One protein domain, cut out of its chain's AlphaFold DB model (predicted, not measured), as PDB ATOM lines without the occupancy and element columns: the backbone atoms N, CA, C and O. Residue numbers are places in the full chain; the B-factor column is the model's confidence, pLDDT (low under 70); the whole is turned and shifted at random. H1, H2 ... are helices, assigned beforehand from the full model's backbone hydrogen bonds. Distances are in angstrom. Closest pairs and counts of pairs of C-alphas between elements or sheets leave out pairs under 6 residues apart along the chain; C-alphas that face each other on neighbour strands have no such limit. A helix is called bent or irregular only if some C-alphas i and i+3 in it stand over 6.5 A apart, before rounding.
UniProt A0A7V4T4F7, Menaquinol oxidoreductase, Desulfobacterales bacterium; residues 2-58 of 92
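AT A GLANCE: This is residues 2 to 58 of the 92 residues of the protein "Menaquinol oxidoreductase" of Desulfobacterales bacterium (UniProt A0A7V4T4F7). One long helix, H3, makes the rod of this domain, with the short helices H1 and H2 folded back at its first end and a tail with no named element, residues 45 to 58, at its other end. H1 packs on residues 23 to 27 of H3, while the tail runs on past H3 to Leu 49 and then turns back. The printed part has 57 residues with three named helices, in the order H1, H2, H3, and no named strand; the class is all helix. The whole is extended, with a radius of gyration of the C-alphas of 16.9 A and spans of 53 by 21 by 10 A.

HOW THE PARTS SIT: H3, residues 19 to 44, touches H1, residues 2 to 9, with residues 23 to 27 alone. Their closest C-alphas, those of Gly 4 and Thr 23, are 5.1 A apart. The two helices run opposite ways at a steep tilt of 45 degrees. H2, residues 11 to 14, and H3 only just touch, and only at the corner by their link, with 3 pairs of C-alphas within 8 A; the closest are those of Arg 14 and Leu 20, 5.8 A apart. H3 touches H2 with residues 19 to 20 alone. H1 and H2 also only just touch, and only at the corner, with 3 such pairs; the closest C-alphas are those of Leu 8 and Arg 14, 5.0 A apart. In H1 and H3 every O i to N i+4 pair is within hydrogen-bond range; H2 is too short for such a pair.

IN THESE COORDINATES: H3 runs 37.1 A from C-alpha 19 at (183.296, 187.324, 135.856) to C-alpha 44 at (192.220, 220.004, 151.028). It is neither bent nor irregular, but only just: C-alphas 34 and 37 are 6.1 A apart. H1 begins at C-alpha 2, (195.022, 195.654, 141.292), and measures 10.6 A; H2 measures 5.4 A.

THE WHOLE: The C-alphas farthest apart, those of Pro 12 and Leu 49, are 52.8 A apart. The printed part has no cut, and both links, H1 to H2 and H2 to H3, are tight. Mean pLDDT of the printed part is 79.5; residues 44 to 54 are under 70.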
ATOM      1  N   THR A   2     193.993 196.582 141.809       79.50
ATOM      2  CA  THR A   2     195.022 195.654 141.292       79.50
ATOM      3  C   THR A   2     194.474 194.280 140.890       79.50
ATOM      4  O   THR A   2     194.753 193.809 139.794       79.50
ATOM      5  N   THR A   3     193.612 193.672 141.706       79.69
ATOM      6  CA  THR A   3     192.965 192.379 141.402       79.69
ATOM      7  C   THR A   3     192.086 192.438 140.152       79.69
ATOM      8  O   THR A   3     192.154 191.549 139.309       79.69
ATOM      9  N   GLY A   4     191.309 193.515 139.986       79.75
ATOM     10  CA  GLY A   4     190.478 193.719 138.795       79.75
ATOM     11  C   GLY A   4     191.307 193.942 137.525       79.75
ATOM     12  O   GLY A   4     190.975 193.414 136.468       79.75
ATOM     13  N   ALA A   5     192.433 194.656 137.636       81.38
ATOM     14  CA  ALA A   5     193.368 194.832 136.528       81.38
ATOM     15  C   ALA A   5     193.990 193.495 136.090       81.38
ATOM     16  O   ALA A   5     194.019 193.194 134.900       81.38
ATOM     17  N   ILE A   6     194.403 192.651 137.041       84.62
ATOM     18  CA  ILE A   6     194.932 191.307 136.754       84.62
ATOM     19  C   ILE A   6     193.880 190.447 136.040       84.62
ATOM     20  O   ILE A   6     194.194 189.768 135.063       84.62
ATOM     21  N   PHE A   7     192.618 190.517 136.472       83.75
ATOM     22  CA  PHE A   7     191.523 189.773 135.847       83.75
ATOM     23  C   PHE A   7     191.256 190.218 134.400       83.75
ATOM     24  O   PHE A   7     190.934 189.382 133.557       83.75
ATOM     25  N   LEU A   8     191.445 191.503 134.078       85.06
ATOM     26  CA  LEU A   8     191.347 192.000 132.701       85.06
ATOM     27  C   LEU A   8     192.568 191.671 131.831       85.06
ATOM     28  O   LEU A   8     192.422 191.554 130.613       85.06
ATOM     29  N   LEU A   9     193.756 191.527 132.422       88.94
ATOM     30  CA  LEU A   9     194.982 191.199 131.687       88.94
ATOM     31  C   LEU A   9     194.999 189.749 131.193       88.94
ATOM     32  O   LEU A   9     195.574 189.468 130.146       88.94
ATOM     33  N   ILE A  10     194.357 188.834 131.921       88.94
ATOM     34  CA  ILE A  10     194.351 187.404 131.609       88.94
ATOM     35  C   ILE A  10     193.220 187.091 130.599       88.94
ATOM     36  O   ILE A  10     192.040 187.171 130.960       88.94
ATOM     37  N   PRO A  11     193.531 186.678 129.347       81.00
ATOM     38  CA  PRO A  11     192.542 186.422 128.290       81.00
ATOM     39  C   PRO A  11     191.378 185.484 128.671       81.00
ATOM     40  O   PRO A  11     190.231 185.824 128.366       81.00
ATOM     41  N   PRO A  12     191.596 184.339 129.353       81.50
ATOM     42  CA  PRO A  12     190.490 183.459 129.734       81.50
ATOM     43  C   PRO A  12     189.560 184.062 130.797       81.50
ATOM     44  O   PRO A  12     188.374 183.741 130.810       81.50
ATOM     45  N   LEU A  13     190.054 184.960 131.656       79.94
ATOM     46  CA  LEU A  13     189.244 185.598 132.697       79.94
ATOM     47  C   LEU A  13     188.405 186.754 132.142       79.94
ATOM     48  O   LEU A  13     187.218 186.844 132.452       79.94
ATOM     49  N   ARG A  14     188.967 187.584 131.254       82.19
ATOM     50  CA  ARG A  14     188.210 188.667 130.597       82.19
ATOM     51  C   ARG A  14     187.147 188.173 129.612       82.19
ATOM     52  O   ARG A  14     186.166 188.870 129.378       82.19
ATOM     53  N   ASN A  15     187.333 186.990 129.020       84.94
ATOM     54  CA  ASN A  15     186.358 186.401 128.095       84.94
ATOM     55  C   ASN A  15     185.211 185.683 128.822       84.94
ATOM     56  O   ASN A  15     184.222 185.300 128.194       84.94
ATOM     57  N   ASN A  16     185.306 185.524 130.143       87.88
ATOM     58  CA  ASN A  16     184.241 184.948 130.943       87.88
ATOM     59  C   ASN A  16     183.165 186.004 131.248       87.88
ATOM     60  O   ASN A  16     183.344 186.879 132.096       87.88
ATOM     61  N   LYS A  17     182.011 185.885 130.578       85.31
ATOM     62  CA  LYS A  17     180.876 186.819 130.701       85.31
ATOM     63  C   LYS A  17     180.287 186.906 132.115       85.31
ATOM     64  O   LYS A  17     179.652 187.908 132.423       85.31
ATOM     65  N   THR A  18     180.509 185.908 132.970       87.69
ATOM     66  CA  THR A  18     180.031 185.905 134.361       87.69
ATOM     67  C   THR A  18     180.956 186.708 135.281       87.69
ATOM     68  O   THR A  18     180.491 187.421 136.165       87.69
ATOM     69  N   LEU A  19     182.272 186.636 135.053       86.06
ATOM     70  CA  LEU A  19     183.296 187.324 135.856       86.06
ATOM     71  C   LEU A  19     183.541 188.769 135.406       86.06
ATOM     72  O   LEU A  19     183.902 189.623 136.221       86.06
ATOM     73  N   LEU A  20     183.331 189.059 134.123       86.06
ATOM     74  CA  LEU A  20     183.555 190.378 133.541       86.06
ATOM     75  C   LEU A  20     182.765 191.519 134.222       86.06
ATOM     76  O   LEU A  20     183.400 192.508 134.588       86.06
ATOM     77  N   PRO A  21     181.437 191.427 134.462       88.25
ATOM     78  CA  PRO A  21     180.693 192.522 135.095       88.25
ATOM     79  C   PRO A  21     181.167 192.799 136.526       88.25
ATOM     80  O   PRO A  21     181.307 193.960 136.912       88.25
ATOM     81  N   PHE A  22     181.492 191.752 137.291       88.31
ATOM     82  CA  PHE A  22     182.044 191.897 138.638       88.31
ATOM     83  C   PHE A  22     183.411 192.592 138.611       88.31
ATOM     84  O   PHE A  22     183.658 193.528 139.370       88.31
ATOM     85  N   THR A  23     184.273 192.195 137.672       88.06
ATOM     86  CA  THR A  23     185.597 192.799 137.471       88.06
ATOM     87  C   THR A  23     185.491 194.289 137.131       88.06
ATOM     88  O   THR A  23     186.205 195.107 137.714       88.06
ATOM     89  N   CYS A  24     184.567 194.665 136.241       88.31
ATOM     90  CA  CYS A  24     184.310 196.064 135.898       88.31
ATOM     91  C   CYS A  24     183.830 196.872 137.110       88.31
ATOM     92  O   CYS A  24     184.349 197.961 137.356       88.31
ATOM     93  N   ALA A  25     182.896 196.333 137.903       89.44
ATOM     94  CA  ALA A  25     182.417 196.995 139.115       89.44
ATOM     95  C   ALA A  25     183.560 197.237 140.117       89.44
ATOM     96  O   ALA A  25     183.729 198.355 140.599       89.44
ATOM     97  N   MET A  26     184.410 196.232 140.366       88.12
ATOM     98  CA  MET A  26     185.579 196.371 141.248       88.12
ATOM     99  C   MET A  26     186.537 197.483 140.807       88.12
ATOM    100  O   MET A  26     187.145 198.150 141.646       88.12
ATOM    101  N   ILE A  27     186.716 197.661 139.497       89.44
ATOM    102  CA  ILE A  27     187.569 198.720 138.952       89.44
ATOM    103  C   ILE A  27     186.904 200.080 139.134       89.44
ATOM    104  O   ILE A  27     187.569 200.990 139.618       89.44
ATOM    105  N   ILE A  28     185.610 200.210 138.826       89.12
ATOM    106  CA  ILE A  28     184.864 201.462 139.015       89.12
ATOM    107  C   ILE A  28     184.933 201.915 140.476       89.12
ATOM    108  O   ILE A  28     185.326 203.048 140.741       89.12
ATOM    109  N   PHE A  29     184.637 201.028 141.430       88.81
ATOM    110  CA  PHE A  29     184.727 201.359 142.855       88.81
ATOM    111  C   PHE A  29     186.164 201.658 143.293       88.81
ATOM    112  O   PHE A  29     186.393 202.585 144.065       88.81
ATOM    113  N   GLY A  30     187.146 200.913 142.776       88.19
ATOM    114  CA  GLY A  30     188.556 201.161 143.066       88.19
ATOM    115  C   GLY A  30     189.026 202.539 142.598       88.19
ATOM    116  O   GLY A  30     189.680 203.245 143.358       88.19
ATOM    117  N   VAL A  31     188.656 202.936 141.378       87.94
ATOM    118  CA  VAL A  31     188.968 204.260 140.822       87.94
ATOM    119  C   VAL A  31     188.220 205.353 141.572       87.94
ATOM    120  O   VAL A  31     188.798 206.402 141.831       87.94
ATOM    121  N   TRP A  32     186.965 205.121 141.956       86.62
ATOM    122  CA  TRP A  32     186.207 206.095 142.737       86.62
ATOM    123  C   TRP A  32     186.885 206.393 144.080       86.62
ATOM    124  O   TRP A  32     187.051 207.556 144.423       86.62
ATOM    125  N   ILE A  33     187.374 205.375 144.795       84.88
ATOM    126  CA  ILE A  33     188.120 205.579 146.048       84.88
ATOM    127  C   ILE A  33     189.445 206.311 145.786       84.88
ATOM    128  O   ILE A  33     189.716 207.331 146.415       84.88
ATOM    129  N   ASP A  34     190.251 205.816 144.844       85.12
ATOM    130  CA  ASP A  34     191.583 206.364 144.550       85.12
ATOM    131  C   ASP A  34     191.518 207.828 144.091       85.12
ATOM    132  O   ASP A  34     192.259 208.685 144.568       85.12
ATOM    133  N   LYS A  35     190.585 208.135 143.184       82.12
ATOM    134  CA  LYS A  35     190.486 209.450 142.555       82.12
ATOM    135  C   LYS A  35     189.569 210.409 143.287       82.12
ATOM    136  O   LYS A  35     189.959 211.559 143.442       82.12
ATOM    137  N   ALA A  36     188.387 209.992 143.738       78.94
ATOM    138  CA  ALA A  36     187.489 210.915 144.428       78.94
ATOM    139  C   ALA A  36     188.024 211.217 145.831       78.94
ATOM    140  O   ALA A  36     188.348 212.358 146.132       78.94
ATOM    141  N   LEU A  37     188.211 210.199 146.672       77.75
ATOM    142  CA  LEU A  37     188.634 210.422 148.059       77.75
ATOM    143  C   LEU A  37     190.116 210.810 148.154       77.75
ATOM    144  O   LEU A  37     190.469 211.728 148.900       77.75
ATOM    145  N   GLY A  38     190.981 210.158 147.372       76.75
ATOM    146  CA  GLY A  38     192.424 210.414 147.388       76.75
ATOM    147  C   GLY A  38     192.821 211.795 146.855       76.75
ATOM    148  O   GLY A  38     193.644 212.469 147.469       76.75
ATOM    149  N   MET A  39     192.224 212.271 145.753       80.88
ATOM    150  CA  MET A  39     192.579 213.597 145.217       80.88
ATOM    151  C   MET A  39     191.913 214.747 145.973       80.88
ATOM    152  O   MET A  39     192.520 215.810 146.087       80.88
ATOM    153  N   ILE A  40     190.706 214.552 146.523       77.50
ATOM    154  CA  ILE A  40     190.071 215.566 147.376       77.50
ATOM    155  C   ILE A  40     190.892 215.732 148.661       77.50
ATOM    156  O   ILE A  40     191.346 216.833 148.957       77.50
ATOM    157  N   SER A  41     191.197 214.650 149.382       73.25
ATOM    158  CA  SER A  41     192.036 214.753 150.588       73.25
ATOM    159  C   SER A  41     193.413 215.369 150.296       73.25
ATOM    160  O   SER A  41     193.828 216.285 150.999       73.25
ATOM    161  N   GLY A  42     194.085 214.978 149.208       72.50
ATOM    162  CA  GLY A  42     195.363 215.583 148.813       72.50
ATOM    163  C   GLY A  42     195.298 217.088 148.508       72.50
ATOM    164  O   GLY A  42     196.281 217.790 148.724       72.50
ATOM    165  N   GLY A  43     194.156 217.594 148.029       73.00
ATOM    166  CA  GLY A  43     193.955 219.015 147.723       73.00
ATOM    167  C   GLY A  43     193.499 219.873 148.908       73.00
ATOM    168  O   GLY A  43     193.760 221.073 148.910       73.00
ATOM    169  N   PHE A  44     192.836 219.277 149.905       66.25
ATOM    170  CA  PHE A  44     192.220 220.004 151.028       66.25
ATOM    171  C   PHE A  44     192.920 219.805 152.382       66.25
ATOM    172  O   PHE A  44     192.754 220.636 153.269       66.25
ATOM    173  N   VAL A  45     193.706 218.738 152.564       63.66
ATOM    174  CA  VAL A  45     194.438 218.466 153.816       63.66
ATOM    175  C   VAL A  45     195.662 219.381 154.020       63.66
ATOM    176  O   VAL A  45     195.866 219.833 155.150       63.66
ATOM    177  N   PRO A  46     196.484 219.705 152.998       64.50
ATOM    178  CA  PRO A  46     197.561 220.671 153.170       64.50
ATOM    179  C   PRO A  46     197.014 222.098 153.044       64.50
ATOM    180  O   PRO A  46     196.881 222.634 151.945       64.50
ATOM    181  N   SER A  47     196.720 222.747 154.172       62.12
ATOM    182  CA  SER A  47     196.465 224.189 154.156       62.12
ATOM    183  C   SER A  47     197.792 224.965 154.043       62.12
ATOM    184  O   SER A  47     198.775 224.604 154.701       62.12
ATOM    185  N   PRO A  48     197.850 226.080 153.286       63.62
ATOM    186  CA  PRO A  48     199.025 226.964 153.241       63.62
ATOM    187  C   PRO A  48     199.415 227.554 154.609       63.62
ATOM    188  O   PRO A  48     200.482 228.145 154.747       63.62
ATOM    189  N   LEU A  49     198.543 227.409 155.615       68.06
ATOM    190  CA  LEU A  49     198.704 227.899 156.983       68.06
ATOM    191  C   LEU A  49     199.311 226.861 157.948       68.06
ATOM    192  O   LEU A  49     199.285 227.080 159.155       68.06
ATOM    193  N   HIS A  50     199.862 225.742 157.458       60.81
ATOM    194  CA  HIS A  50     200.457 224.675 158.289       60.81
ATOM    195  C   HIS A  50     199.476 223.976 159.256       60.81
ATOM    196  O   HIS A  50     199.896 223.182 160.098       60.81
ATOM    197  N   HIS A  51     198.167 224.212 159.124       65.62
ATOM    198  CA  HIS A  51     197.144 223.435 159.816       65.62
ATOM    199  C   HIS A  51     196.776 222.215 158.969       65.62
ATOM    200  O   HIS A  51     196.342 222.362 157.824       65.62
ATOM    201  N   VAL A  52     196.952 221.023 159.535       62.62
ATOM    202  CA  VAL A  52     196.477 219.767 158.949       62.62
ATOM    203  C   VAL A  52     195.033 219.584 159.393       62.62
ATOM    204  O   VAL A  52     194.769 219.277 160.554       62.62
ATOM    205  N   THR A  53     194.090 219.826 158.490       64.56
ATOM    206  CA  THR A  53     192.679 219.517 158.734       64.56
ATOM    207  C   THR A  53     192.396 218.126 158.195       64.56
ATOM    208  O   THR A  53     192.518 217.899 156.991       64.56
ATOM    209  N   GLU A  54     192.043 217.184 159.069       68.75
ATOM    210  CA  GLU A  54     191.620 215.853 158.635       68.75
ATOM    211  C   GLU A  54     190.320 215.956 157.827       68.75
ATOM    212  O   GLU A  54     189.310 216.470 158.309       68.75
ATOM    213  N   TYR A  55     190.352 215.477 156.580       70.62
ATOM    214  CA  TYR A  55     189.177 215.394 155.720       70.62
ATOM    215  C   TYR A  55     188.591 213.984 155.795       70.62
ATOM    216  O   TYR A  55     189.223 213.016 155.363       70.62
ATOM    217  N   ALA A  56     187.365 213.880 156.300       75.94
ATOM    218  CA  ALA A  56     186.557 212.673 156.223       75.94
ATOM    219  C   ALA A  56     185.298 212.981 155.401       75.94
ATOM    220  O   ALA A  56     184.613 213.960 155.707       75.94
ATOM    221  N   PRO A  57     184.977 212.175 154.372       73.06
ATOM    222  CA  PRO A  57     183.802 212.414 153.549       73.06
ATOM    223  C   PRO A  57     182.534 212.352 154.403       73.06
ATOM    224  O   PRO A  57     182.308 211.404 155.160       73.06
ATOM    225  N   THR A  58     181.690 213.361 154.258       85.12
ATOM    226  CA  THR A  58     180.405 213.455 154.943       85.12
ATOM    227  C   THR A  58     179.316 212.690 154.182       85.12
ATOM    228  O   THR A  58     179.401 212.456 152.972       85.12
TER     229      THR A  58